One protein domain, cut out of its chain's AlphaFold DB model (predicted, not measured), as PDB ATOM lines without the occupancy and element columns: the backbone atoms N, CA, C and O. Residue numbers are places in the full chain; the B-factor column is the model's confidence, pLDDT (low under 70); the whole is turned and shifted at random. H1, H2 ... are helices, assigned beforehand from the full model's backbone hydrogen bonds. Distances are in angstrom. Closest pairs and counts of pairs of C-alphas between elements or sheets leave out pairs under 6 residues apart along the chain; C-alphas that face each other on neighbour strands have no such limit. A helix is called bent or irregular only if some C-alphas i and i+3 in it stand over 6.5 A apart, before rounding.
ATOM      1  N   PHE A 134      43.870   3.701  38.190       96.81
ATOM      2  CA  PHE A 134      42.930   3.928  37.088       96.81
ATOM      3  C   PHE A 134      41.790   4.867  37.458       96.81
ATOM      4  O   PHE A 134      41.345   5.640  36.614       96.81
ATOM      5  N   LYS A 135      41.331   4.846  38.709       96.19
ATOM      6  CA  LYS A 135      40.304   5.775  39.174       96.19
ATOM      7  C   LYS A 135      40.783   7.222  39.104       96.19
ATOM      8  O   LYS A 135      40.099   8.053  38.517       96.19
ATOM      9  N   ASN A 136      41.967   7.503  39.644       96.38
ATOM     10  CA  ASN A 136      42.539   8.849  39.609       96.38
ATOM     11  C   ASN A 136      42.801   9.293  38.162       96.38
ATOM     12  O   ASN A 136      42.427  10.395  37.778       96.38
ATOM     13  N   ALA A 137      43.349   8.400  37.330       97.19
ATOM     14  CA  ALA A 137      43.570   8.682  35.915       97.19
ATOM     15  C   ALA A 137      42.268   8.960  35.145       97.19
ATOM     16  O   ALA A 137      42.284   9.736  34.191       97.19
ATOM     17  N   LEU A 138      41.159   8.322  35.531       96.88
ATOM     18  CA  LEU A 138      39.841   8.542  34.943       96.88
ATOM     19  C   LEU A 138      39.275   9.911  35.314       96.88
ATOM     20  O   LEU A 138      38.773  10.601  34.430       96.88
ATOM     21  N   ASP A 139      39.369  10.301  36.582       96.12
ATOM     22  CA  ASP A 139      38.929  11.623  37.035       96.12
ATOM     23  C   ASP A 139      39.734  12.729  36.321       96.12
ATOM     24  O   ASP A 139      39.145  13.628  35.715       96.12
ATOM     25  N   ASP A 140      41.062  12.587  36.256       97.62
ATOM     26  CA  ASP A 140      41.956  13.518  35.553       97.62
ATOM     27  C   ASP A 140      41.663  13.590  34.037       97.62
ATOM     28  O   ASP A 140      41.611  14.678  33.451       97.62
ATOM     29  N   TRP A 141      41.418  12.443  33.389       97.50
ATOM     30  CA  TRP A 141      41.050  12.381  31.970       97.50
ATOM     31  C   TRP A 141      39.725  13.095  31.694       97.50
ATOM     32  O   TRP A 141      39.605  13.841  30.717       97.50
ATOM     33  N   LEU A 142      38.718  12.876  32.543       96.56
ATOM     34  CA  LEU A 142      37.405  13.495  32.386       96.56
ATOM     35  C   LEU A 142      37.486  15.009  32.551       96.56
ATOM     36  O   LEU A 142      36.867  15.726  31.767       96.56
ATOM     37  N   ASP A 143      38.270  15.503  33.506       96.62
ATOM     38  CA  ASP A 143      38.495  16.936  33.688       96.62
ATOM     39  C   ASP A 143      39.213  17.559  32.484       96.62
ATOM     40  O   ASP A 143      38.791  18.609  31.987       96.62
ATOM     41  N   HIS A 144      40.243  16.893  31.951       96.94
ATOM     42  CA  HIS A 144      40.917  17.329  30.728       96.94
ATOM     43  C   HIS A 144      39.955  17.380  29.533       96.94
ATOM     44  O   HIS A 144      39.853  18.408  28.858       96.94
ATOM     45  N   TRP A 145      39.199  16.305  29.296       96.94
ATOM     46  CA  TRP A 145      38.274  16.235  28.167       96.94
ATOM     47  C   TRP A 145      37.111  17.225  28.297       96.94
ATOM     48  O   TRP A 145      36.701  17.832  27.308       96.94
ATOM     49  N   ASN A 146      36.589  17.444  29.505       94.31
ATOM     50  CA  ASN A 146      35.526  18.424  29.737       94.31
ATOM     51  C   ASN A 146      35.995  19.859  29.482       94.31
ATOM     52  O   ASN A 146      35.215  20.673  28.987       94.31
ATOM     53  N   ARG A 147      37.251  20.176  29.810       95.94
ATOM     54  CA  ARG A 147      37.817  21.511  29.601       95.94
ATOM     55  C   ARG A 147      38.168  21.765  28.135       95.94
ATOM     56  O   ARG A 147      37.803  22.806  27.594       95.94
ATOM     57  N   ASP A 148      38.846  20.809  27.502       96.31
ATOM     58  CA  ASP A 148      39.549  21.037  26.235       96.31
ATOM     59  C   ASP A 148      38.951  20.230  25.059       96.31
ATOM     60  O   ASP A 148      39.102  20.605  23.895       96.31
ATOM     61  N   GLY A 149      38.203  19.154  25.330       95.56
ATOM     62  CA  GLY A 149      37.788  18.160  24.331       95.56
ATOM     63  C   GLY A 149      36.900  18.704  23.210       95.56
ATOM     64  O   GLY A 149      37.090  18.352  22.043       95.56
ATOM     65  N   TYR A 150      35.973  19.617  23.521       95.38
ATOM     66  CA  TYR A 150      35.154  20.265  22.488       95.38
ATOM     67  C   TYR A 150      36.007  21.119  21.544       95.38
ATOM     68  O   TYR A 150      35.848  21.021  20.328       95.38
ATOM     69  N   GLN A 151      36.941  21.907  22.090       96.31
ATOM     70  CA  GLN A 151      37.826  22.754  21.288       96.31
ATOM     71  C   GLN A 151      38.766  21.916  20.419       96.31
ATOM     72  O   GLN A 151      38.955  22.236  19.244       96.31
ATOM     73  N   LEU A 152      39.306  20.815  20.956       96.69
ATOM     74  CA  LEU A 152      40.100  19.868  20.173       96.69
ATOM     75  C   LEU A 152      39.294  19.329  18.988       96.69
ATOM     76  O   LEU A 152      39.763  19.416  17.855       96.69
ATOM     77  N   ALA A 153      38.070  18.843  19.221       96.56
ATOM     78  CA  ALA A 153      37.215  18.303  18.164       96.56
ATOM     79  C   ALA A 153      36.838  19.349  17.103       96.56
ATOM     80  O   ALA A 153      36.833  19.040  15.910       96.56
ATOM     81  N   THR A 154      36.552  20.594  17.501       95.06
ATOM     82  CA  THR A 154      36.255  21.671  16.545       95.06
ATOM     83  C   THR A 154      37.474  22.060  15.725       95.06
ATOM     84  O   THR A 154      37.358  22.218  14.510       95.06
ATOM     85  N   ASN A 155      38.645  22.168  16.356       95.06
ATOM     86  CA  ASN A 155      39.873  22.555  15.669       95.06
ATOM     87  C   ASN A 155      40.255  21.491  14.636       95.06
ATOM     88  O   ASN A 155      40.443  21.828  13.467       95.06
ATOM     89  N   THR A 156      40.254  20.211  15.025       94.50
ATOM     90  CA  THR A 156      40.564  19.099  14.113       94.50
ATOM     91  C   THR A 156      39.554  18.971  12.975       94.50
ATOM     92  O   THR A 156      39.927  18.606  11.862       94.50
ATOM     93  N   TRP A 157      38.281  19.299  13.210       94.00
ATOM     94  CA  TRP A 157      37.267  19.307  12.154       94.00
ATOM     95  C   TRP A 157      37.542  20.397  11.125       94.00
ATOM     96  O   TRP A 157      37.516  20.136   9.924       94.00
ATOM     97  N   THR A 158      37.851  21.613  11.584       91.25
ATOM     98  CA  THR A 158      38.143  22.731  10.679       91.25
ATOM     99  C   THR A 158      39.412  22.497   9.865       91.25
ATOM    100  O   THR A 158      39.376  22.693   8.651       91.25
ATOM    101  N   THR A 159      40.486  21.983  10.471       89.62
ATOM    102  CA  THR A 159      41.739  21.692   9.755       89.62
ATOM    103  C   THR A 159      41.575  20.566   8.740       89.62
ATOM    104  O   THR A 159      42.088  20.660   7.631       89.62
ATOM    105  N   ASN A 160      40.813  19.518   9.069       83.62
ATOM    106  CA  ASN A 160      40.598  18.401   8.144       83.62
ATOM    107  C   ASN A 160      39.601  18.751   7.032       83.62
ATOM    108  O   ASN A 160      39.692  18.212   5.932       83.62
ATOM    109  N   ASP A 191      25.741  13.029  11.739       89.31
ATOM    110  CA  ASP A 191      26.451  11.748  11.840       89.31
ATOM    111  C   ASP A 191      27.953  11.883  11.580       89.31
ATOM    112  O   ASP A 191      28.751  11.343  12.347       89.31
ATOM    113  N   LEU A 192      28.348  12.661  10.568       89.94
ATOM    114  CA  LEU A 192      29.760  12.926  10.274       89.94
ATOM    115  C   LEU A 192      30.454  13.652  11.432       89.94
ATOM    116  O   LEU A 192      31.542  13.249  11.844       89.94
ATOM    117  N   TRP A 193      29.814  14.677  12.006       92.31
ATOM    118  CA  TRP A 193      30.345  15.370  13.183       92.31
ATOM    119  C   TRP A 193      30.500  14.418  14.371       92.31
ATOM    120  O   TRP A 193      31.528  14.422  15.046       92.31
ATOM    121  N   ARG A 194      29.500  13.563  14.619       91.69
ATOM    122  CA  ARG A 194      29.551  12.581  15.710       91.69
ATOM    123  C   ARG A 194      30.671  11.567  15.508       91.69
ATOM    124  O   ARG A 194      31.410  11.299  16.453       91.69
ATOM    125  N   GLN A 195      30.844  11.050  14.295       92.38
ATOM    126  CA  GLN A 195      31.942  10.145  13.962       92.38
ATOM    127  C   GLN A 195      33.308  10.809  14.184       92.38
ATOM    128  O   GLN A 195      34.194  10.210  14.795       92.38
ATOM    129  N   HIS A 196      33.469  12.060  13.748       94.62
ATOM    130  CA  HIS A 196      34.705  12.817  13.948       94.62
ATOM    131  C   HIS A 196      34.993  13.117  15.419       94.62
ATOM    132  O   HIS A 196      36.124  12.950  15.876       94.62
ATOM    133  N   TYR A 197      33.976  13.518  16.182       95.44
ATOM    134  CA  TYR A 197      34.111  13.776  17.612       95.44
ATOM    135  C   TYR A 197      34.581  12.520  18.357       95.44
ATOM    136  O   TYR A 197      35.509  12.590  19.157       95.44
ATOM    137  N   LEU A 198      34.005  11.351  18.044       94.06
ATOM    138  CA  LEU A 198      34.429  10.071  18.623       94.06
ATOM    139  C   LEU A 198      35.854   9.689  18.220       94.06
ATOM    140  O   LEU A 198      36.620   9.222  19.058       94.06
ATOM    141  N   SER A 199      36.219   9.894  16.955       95.19
ATOM    142  CA  SER A 199      37.584   9.642  16.485       95.19
ATOM    143  C   SER A 199      38.595  10.545  17.197       95.19
ATOM    144  O   SER A 199      39.651  10.076  17.620       95.19
ATOM    145  N   THR A 200      38.247  11.819  17.403       96.25
ATOM    146  CA  THR A 200      39.085  12.767  18.146       96.25
ATOM    147  C   THR A 200      39.205  12.370  19.618       96.25
ATOM    148  O   THR A 200      40.301  12.433  20.173       96.25
ATOM    149  N   TYR A 201      38.110  11.912  20.236       96.50
ATOM    150  CA  TYR A 201      38.112  11.380  21.598       96.50
ATOM    151  C   TYR A 201      39.045  10.171  21.738       96.50
ATOM    152  O   TYR A 201      39.918  10.187  22.600       96.50
ATOM    153  N   ASP A 202      38.915   9.154  20.875       96.31
ATOM    154  CA  ASP A 202      39.760   7.944  20.904       96.31
ATOM    155  C   ASP A 202      41.243   8.293  20.724       96.31
ATOM    156  O   ASP A 202      42.086   7.841  21.498       96.31
ATOM    157  N   LYS A 203      41.564   9.173  19.765       96.75
ATOM    158  CA  LYS A 203      42.939   9.637  19.538       96.75
ATOM    159  C   LYS A 203      43.516  10.343  20.767       96.75
ATOM    160  O   LYS A 203      44.628  10.027  21.184       96.75
ATOM    161  N   SER A 204      42.751  11.258  21.358       97.06
ATOM    162  CA  SER A 204      43.185  12.030  22.527       97.06
ATOM    163  C   SER A 204      43.330  11.141  23.768       97.06
ATOM    164  O   SER A 204      44.269  11.307  24.537       97.06
ATOM    165  N   LEU A 205      42.452  10.146  23.932       97.38
ATOM    166  CA  LEU A 205      42.537   9.168  25.018       97.38
ATOM    167  C   LEU A 205      43.788   8.288  24.888       97.38
ATOM    168  O   LEU A 205      44.454   8.017  25.883       97.38
ATOM    169  N   ARG A 206      44.148   7.860  23.670       97.56
ATOM    170  CA  ARG A 206      45.401   7.118  23.425       97.56
ATOM    171  C   ARG A 206      46.628   7.943  23.779       97.56
ATOM    172  O   ARG A 206      47.542   7.417  24.406       97.56
ATOM    173  N   GLU A 207      46.644   9.210  23.379       97.31
ATOM    174  CA  GLU A 207      47.732  10.136  23.691       97.31
ATOM    175  C   GLU A 207      47.845  10.377  25.202       97.31
ATOM    176  O   GLU A 207      48.939  10.309  25.757       97.31
ATOM    177  N   TYR A 208      46.713  10.549  25.886       97.62
ATOM    178  CA  TYR A 208      46.662  10.634  27.342       97.62
ATOM    179  C   TYR A 208      47.239   9.377  28.007       97.62
ATOM    180  O   TYR A 208      48.149   9.480  28.830       97.62
ATOM    181  N   CYS A 209      46.788   8.181  27.612       97.62
ATOM    182  CA  CYS A 209      47.324   6.929  28.151       97.62
ATOM    183  C   CYS A 209      48.829   6.795  27.907       97.62
ATOM    184  O   CYS A 209      49.557   6.391  28.808       97.62
ATOM    185  N   PHE A 210      49.303   7.170  26.717       97.69
ATOM    186  CA  PHE A 210      50.724   7.155  26.388       97.69
ATOM    187  C   PHE A 210      51.533   8.091  27.299       97.69
ATOM    188  O   PHE A 210      52.550   7.673  27.849       97.69
ATOM    189  N   ASN A 211      51.058   9.320  27.517       97.62
ATOM    190  CA  ASN A 211      51.736  10.319  28.351       97.62
ATOM    191  C   ASN A 211      51.766   9.951  29.841       97.62
ATOM    192  O   ASN A 211      52.686  10.352  30.551       97.62
ATOM    193  N   HIS A 212      50.783   9.182  30.309       97.06
ATOM    194  CA  HIS A 212      50.677   8.727  31.698       97.06
ATOM    195  C   HIS A 212      51.176   7.288  31.919       97.06
ATOM    196  O   HIS A 212      50.979   6.742  33.002       97.06
ATOM    197  N   GLU A 213      51.813   6.673  30.915       97.38
ATOM    198  CA  GLU A 213      52.298   5.282  30.958       97.38
ATOM    199  C   GLU A 213      51.202   4.256  31.323       97.38
ATOM    200  O   GLU A 213      51.461   3.213  31.927       97.38
ATOM    201  N   LEU A 214      49.955   4.538  30.939       97.12
ATOM    202  CA  LEU A 214      48.811   3.660  31.157       97.12
ATOM    203  C   LEU A 214      48.661   2.675  29.995       97.12
ATOM    204  O   LEU A 214      48.768   3.029  28.820       97.12
ATOM    205  N   ASP A 215      48.335   1.430  30.328       97.25
ATOM    206  CA  ASP A 215      47.903   0.440  29.346       97.25
ATOM    207  C   ASP A 215      46.528   0.850  28.796       97.25
ATOM    208  O   ASP A 215      45.524   0.811  29.515       97.25
ATOM    209  N   TYR A 216      46.502   1.277  27.527       97.25
ATOM    210  CA  TYR A 216      45.300   1.787  26.868       97.25
ATOM    211  C   TYR A 216      44.129   0.810  26.970       97.25
ATOM    212  O   TYR A 216      43.026   1.236  27.298       97.25
ATOM    213  N   GLU A 217      44.359  -0.483  26.726       96.75
ATOM    214  CA  GLU A 217      43.294  -1.489  26.688       96.75
ATOM    215  C   GLU A 217      42.690  -1.703  28.077       96.75
ATOM    216  O   GLU A 217      41.466  -1.696  28.224       96.75
ATOM    217  N   LYS A 218      43.535  -1.796  29.110       96.75
ATOM    218  CA  LYS A 218      43.077  -1.952  30.501       96.75
ATOM    219  C   LYS A 218      42.355  -0.718  31.018       96.75
ATOM    220  O   LYS A 218      41.356  -0.843  31.722       96.75
ATOM    221  N   PHE A 219      42.839   0.475  30.675       97.19
ATOM    222  CA  PHE A 219      42.186   1.713  31.086       97.19
ATOM    223  C   PHE A 219      40.811   1.859  30.430       97.19
ATOM    224  O   PHE A 219      39.824   2.189  31.079       97.19
ATOM    225  N   VAL A 220      40.724   1.528  29.148       96.19
ATOM    226  CA  VAL A 220      39.473   1.465  28.398       96.19
ATOM    227  C   VAL A 220      38.492   0.438  28.987       96.19
ATOM    228  O   VAL A 220      37.298   0.733  29.132       96.19
ATOM    229  N   GLU A 221      38.968  -0.755  29.343       95.12
ATOM    230  CA  GLU A 221      38.164  -1.779  30.014       95.12
ATOM    231  C   GLU A 221      37.647  -1.261  31.362       95.12
ATOM    232  O   GLU A 221      36.459  -1.393  31.662       95.12
ATOM    233  N   TYR A 222      38.501  -0.573  32.126       96.00
ATOM    234  CA  TYR A 222      38.134   0.073  33.382       96.00
ATOM    235  C   TYR A 222      37.049   1.145  33.202       96.00
ATOM    236  O   TYR A 222      36.054   1.126  33.926       96.00
ATOM    237  N   ILE A 223      37.174   2.036  32.208       95.69
ATOM    238  CA  ILE A 223      36.139   3.034  31.872       95.69
ATOM    239  C   ILE A 223      34.814   2.333  31.562       95.69
ATOM    240  O   ILE A 223      33.755   2.718  32.063       95.69
ATOM    241  N   THR A 224      34.872   1.273  30.757       94.06
ATOM    242  CA  THR A 224      33.690   0.500  30.365       94.06
ATOM    243  C   THR A 224      33.043  -0.169  31.575       94.06
ATOM    244  O   THR A 224      31.822  -0.143  31.705       94.06
ATOM    245  N   TYR A 225      33.836  -0.713  32.498       93.69
ATOM    246  CA  TYR A 225      33.351  -1.292  33.748       93.69
ATOM    247  C   TYR A 225      32.710  -0.241  34.669       93.69
ATOM    248  O   TYR A 225      31.594  -0.445  35.151       93.69
ATOM    249  N   ALA A 226      33.376   0.900  34.871       93.19
ATOM    250  CA  ALA A 226      32.926   1.970  35.762       93.19
ATOM    251  C   ALA A 226      31.589   2.588  35.316       93.19
ATOM    252  O   ALA A 226      30.737   2.907  36.150       93.19
ATOM    253  N   TYR A 227      31.378   2.723  34.004       90.44
ATOM    254  CA  TYR A 227      30.190   3.377  33.450       90.44
ATOM    255  C   TYR A 227      29.135   2.411  32.895       90.44
ATOM    256  O   TYR A 227      27.943   2.723  32.933       90.44
ATOM    257  N   GLY A 228      29.533   1.230  32.421       85.19
ATOM    258  CA  GLY A 228      28.646   0.254  31.784       85.19
ATOM    259  C   GLY A 228      27.716  -0.481  32.752       85.19
ATOM    260  O   GLY A 228      26.641  -0.922  32.350       85.19
ATOM    261  N   ASN A 229      28.070  -0.572  34.037       75.38
ATOM    262  CA  ASN A 229      27.341  -1.408  34.999       75.38
ATOM    263  C   ASN A 229      26.163  -0.716  35.711       75.38
ATOM    264  O   ASN A 229      25.435  -1.349  36.476       75.38
ATOM    265  N   ASN A 230      25.920   0.569  35.450       62.38
ATOM    266  CA  ASN A 230      24.924   1.354  36.188       62.38
ATOM    267  C   ASN A 230      23.459   1.084  35.791       62.38
ATOM    268  O   ASN A 230      22.565   1.802  36.243       62.38
ATOM    269  N   GLU A 286      43.137   0.302  10.023       40.97
ATOM    270  CA  GLU A 286      41.815   0.545   9.415       40.97
ATOM    271  C   GLU A 286      41.029  -0.734   9.088       40.97
ATOM    272  O   GLU A 286      39.813  -0.769   9.248       40.97
ATOM    273  N   SER A 287      41.703  -1.819   8.705       37.47
ATOM    274  CA  SER A 287      41.041  -3.066   8.297       37.47
ATOM    275  C   SER A 287      40.634  -3.986   9.460       37.47
ATOM    276  O   SER A 287      39.795  -4.860   9.261       37.47
ATOM    277  N   SER A 288      41.159  -3.778  10.675       35.78
ATOM    278  CA  SER A 288      40.748  -4.515  11.892       35.78
ATOM    279  C   SER A 288      39.960  -3.658  12.896       35.78
ATOM    280  O   SER A 288      39.256  -4.193  13.751       35.78
ATOM    281  N   SER A 289      40.006  -2.329  12.755       38.19
ATOM    282  CA  SER A 289      39.293  -1.351  13.588       38.19
ATOM    283  C   SER A 289      37.787  -1.254  13.270       38.19
ATOM    284  O   SER A 289      36.978  -0.917  14.137       38.19
ATOM    285  N   ILE A 290      37.360  -1.619  12.054       40.81
ATOM    286  CA  ILE A 290      35.958  -1.478  11.601       40.81
ATOM    287  C   ILE A 290      34.963  -2.344  12.402       40.81
ATOM    288  O   ILE A 290      33.837  -1.908  12.647       40.81
ATOM    289  N   ASP A 291      35.360  -3.530  12.871       35.72
ATOM    290  CA  ASP A 291      34.455  -4.400  13.642       35.72
ATOM    291  C   ASP A 291      34.422  -4.049  15.141       35.72
ATOM    292  O   ASP A 291      33.379  -4.181  15.786       35.72
ATOM    293  N   TYR A 292      35.514  -3.505  15.692       34.31
ATOM    294  CA  TYR A 292      35.561  -3.019  17.078       34.31
ATOM    295  C   TYR A 292      34.850  -1.666  17.249       34.31
ATOM    296  O   TYR A 292      34.115  -1.471  18.220       34.31
ATOM    297  N   THR A 293      34.976  -0.753  16.281       39.53
ATOM    298  CA  THR A 293      34.332   0.578  16.312       39.53
ATOM    299  C   THR A 293      32.802   0.515  16.316       39.53
ATOM    300  O   THR A 293      32.160   1.370  16.926       39.53
ATOM    301  N   LYS A 294      32.198  -0.523  15.720       45.59
ATOM    302  CA  LYS A 294      30.738  -0.741  15.740       45.59
ATOM    303  C   LYS A 294      30.171  -1.068  17.120       45.59
ATOM    304  O   LYS A 294      29.026  -0.723  17.393       45.59
ATOM    305  N   ASN A 295      30.940  -1.746  17.970       46.22
ATOM    306  CA  ASN A 295      30.508  -2.080  19.330       46.22
ATOM    307  C   ASN A 295      30.799  -0.913  20.296       46.22
ATOM    308  O   ASN A 295      30.009  -0.592  21.184       46.22
ATOM    309  N   TRP A 296      31.896  -0.196  20.043       42.62
ATOM    310  CA  TRP A 296      32.268   1.037  20.739       42.62
ATOM    311  C   TRP A 296      31.270   2.175  20.541       42.62
ATOM    312  O   TRP A 296      30.864   2.804  21.516       42.62
ATOM    313  N   SER A 297      30.797   2.389  19.311       51.09
ATOM    314  CA  SER A 297      29.792   3.411  18.994       51.09
ATOM    315  C   SER A 297      28.434   3.182  19.661       51.09
ATOM    316  O   SER A 297      27.578   4.056  19.583       51.09
ATOM    317  N   GLN A 298      28.205   2.048  20.326       51.38
ATOM    318  CA  GLN A 298      26.997   1.817  21.123       51.38
ATOM    319  C   GLN A 298      27.245   2.029  22.623       51.38
ATOM    320  O   GLN A 298      26.409   2.633  23.297       51.38
ATOM    321  N   LEU A 299      28.396   1.593  23.148       46.88
ATOM    322  CA  LEU A 299      28.697   1.615  24.586       46.88
ATOM    323  C   LEU A 299      29.312   2.937  25.071       46.88
ATOM    324  O   LEU A 299      28.841   3.493  26.063       46.88
ATOM    325  N   SER A 300      30.307   3.491  24.368       50.84
ATOM    326  CA  SER A 300      30.903   4.789  24.736       50.84
ATOM    327  C   SER A 300      29.973   5.954  24.373       50.84
ATOM    328  O   SER A 300      29.853   6.935  25.108       50.84
ATOM    329  N   TYR A 301      29.220   5.789  23.286       49.91
ATOM    330  CA  TYR A 301      28.239   6.745  22.778       49.91
ATOM    331  C   TYR A 301      27.043   6.923  23.713       49.91
ATOM    332  O   TYR A 301      26.579   8.035  23.925       49.91
ATOM    333  N   GLY A 302      26.542   5.853  24.331       53.69
ATOM    334  CA  GLY A 302      25.380   5.952  25.212       53.69
ATOM    335  C   GLY A 302      25.643   6.721  26.509       53.69
ATOM    336  O   GLY A 302      24.694   7.246  27.085       53.69
ATOM    337  N   LEU A 303      26.898   6.784  26.962       56.25
ATOM    338  CA  LEU A 303      27.288   7.309  28.276       56.25
ATOM    339  C   LEU A 303      28.004   8.655  28.179       56.25
ATOM    340  O   LEU A 303      27.546   9.609  28.801       56.25
ATOM    341  N   ILE A 304      29.038   8.774  27.339       57.38
ATOM    342  CA  ILE A 304      29.744  10.047  27.132       57.38
ATOM    343  C   ILE A 304      28.817  11.029  26.423       57.38
ATOM    344  O   ILE A 304      28.633  12.138  26.905       57.38
ATOM    345  N   LEU A 305      28.124  10.611  25.358       55.59
ATOM    346  CA  LEU A 305      27.177  11.486  24.667       55.59
ATOM    347  C   LEU A 305      25.993  11.849  25.575       55.59
ATOM    348  O   LEU A 305      25.555  12.987  25.528       55.59
ATOM    349  N   LYS A 306      25.505  10.957  26.455       57.56
ATOM    350  CA  LYS A 306      24.494  11.339  27.464       57.56
ATOM    351  C   LYS A 306      25.028  12.389  28.422       57.56
ATOM    352  O   LYS A 306      24.297  13.321  28.722       57.56
ATOM    353  N   GLN A 307      26.248  12.237  28.922       58.94
ATOM    354  CA  GLN A 307      26.837  13.168  29.881       58.94
ATOM    355  C   GLN A 307      27.100  14.525  29.214       58.94
ATOM    356  O   GLN A 307      26.666  15.555  29.720       58.94
ATOM    357  N   THR A 308      27.725  14.522  28.034       52.41
ATOM    358  CA  THR A 308      28.061  15.728  27.272       52.41
ATOM    359  C   THR A 308      26.810  16.407  26.712       52.41
ATOM    360  O   THR A 308      26.685  17.616  26.868       52.41
ATOM    361  N   ILE A 309      25.837  15.674  26.152       49.16
ATOM    362  CA  ILE A 309      24.549  16.249  25.722       49.16
ATOM    363  C   ILE A 309      23.789  16.783  26.927       49.16
ATOM    364  O   ILE A 309      23.396  17.928  26.875       49.16
ATOM    365  N   ASN A 310      23.633  16.045  28.028       48.56
ATOM    366  CA  ASN A 310      22.878  16.524  29.195       48.56
ATOM    367  C   ASN A 310      23.527  17.766  29.845       48.56
ATOM    368  O   ASN A 310      22.815  18.656  30.300       48.56
ATOM    369  N   LEU A 311      24.862  17.885  29.819       50.75
ATOM    370  CA  LEU A 311      25.577  19.107  30.219       50.75
ATOM    371  C   LEU A 311      25.327  20.285  29.259       50.75
ATOM    372  O   LEU A 311      25.252  21.425  29.708       50.75
ATOM    373  N   HIS A 312      25.143  20.027  27.962       40.41
ATOM    374  CA  HIS A 312      24.879  21.063  26.955       40.41
ATOM    375  C   HIS A 312      23.371  21.354  26.743       40.41
ATOM    376  O   HIS A 312      23.020  22.468  26.356       40.41
ATOM    377  N   THR A 313      22.461  20.420  27.053       37.47
ATOM    378  CA  THR A 313      20.992  20.526  26.899       37.47
ATOM    379  C   THR A 313      20.255  20.859  28.194       37.47
ATOM    380  O   THR A 313      19.110  21.300  28.130       37.47
ATOM    381  N   GLN A 314      20.895  20.806  29.368       40.03
ATOM    382  CA  GLN A 314      20.387  21.526  30.551       40.03
ATOM    383  C   GLN A 314      20.317  23.050  30.330       40.03
ATOM    384  O   GLN A 314      19.674  23.756  31.101       40.03
ATOM    385  N   SER A 315      20.909  23.554  29.240       39.81
ATOM    386  CA  SER A 315      20.707  24.914  28.731       39.81
ATOM    387  C   SER A 315      19.382  25.099  27.954       39.81
ATOM    388  O   SER A 315      18.943  26.230  27.761       39.81
TER     389      SER A 315
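What this domain is: This is residues 134 to 160, 191 to 230 and 286 to 315 of the 394 residues of the protein "Hypothetical protein" of Rotaria socialis (UniProt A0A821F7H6). Helix H2 runs through the middle of four helices, with bent H1 packed steeply across it through its arm H1b and kinked H4, the longest, passing near it, while H3 makes a corner with H2 and bridges from the first residues of H1a to H4. Residues 286 to 292 of H4 stick out. The printed part has 97 residues, with H1, H2, H3, H4 in that order and no named strand: all helix, compact, radius of gyration of the C-alphas 13.5 A, spans 37 by 31 by 27 A.

How they stand to each other: H4, residues 286 to 313, has a kink of 54 degrees near residue 297 and is only just irregular, C-alphas 288 and 291 being 6.53 A apart. It touches H3, residues 216 to 228; their closest C-alphas, Tyr 227 and Leu 303, are 7.1 A apart. H2, residues 191 to 211, touches H3 only at the corner, the closest C-alphas, Cys 209 and Tyr 216, 5.7 A apart. H1, residues 134 to 160, assigned as one helix by its hydrogen bonds, is bent, with C-alphas 147 and 150 7.7 A apart; arms H1a, to 147, and H1b, from 150, result. H1b touches H2, the closest C-alphas, Ala 153 and Tyr 197, 5.5 A apart. In H1a, H1b, H2 and H3 every O i to N i+4 pair is within hydrogen-bond range, in H4 15 of 24.

Where its parts are: H4 is 33.7 A long, H2 30.2 A. H1a begins at C-alpha 134 (42.930, 3.928, 37.088); H4 ends at C-alpha 313 (20.992, 20.526, 26.899).

The domain as a whole: Cuts leave 16.1 A between C-alphas 160 and 191, and 31.7 A between 230 and 286. Residues 230 and 286 to 315 have pLDDT under 70.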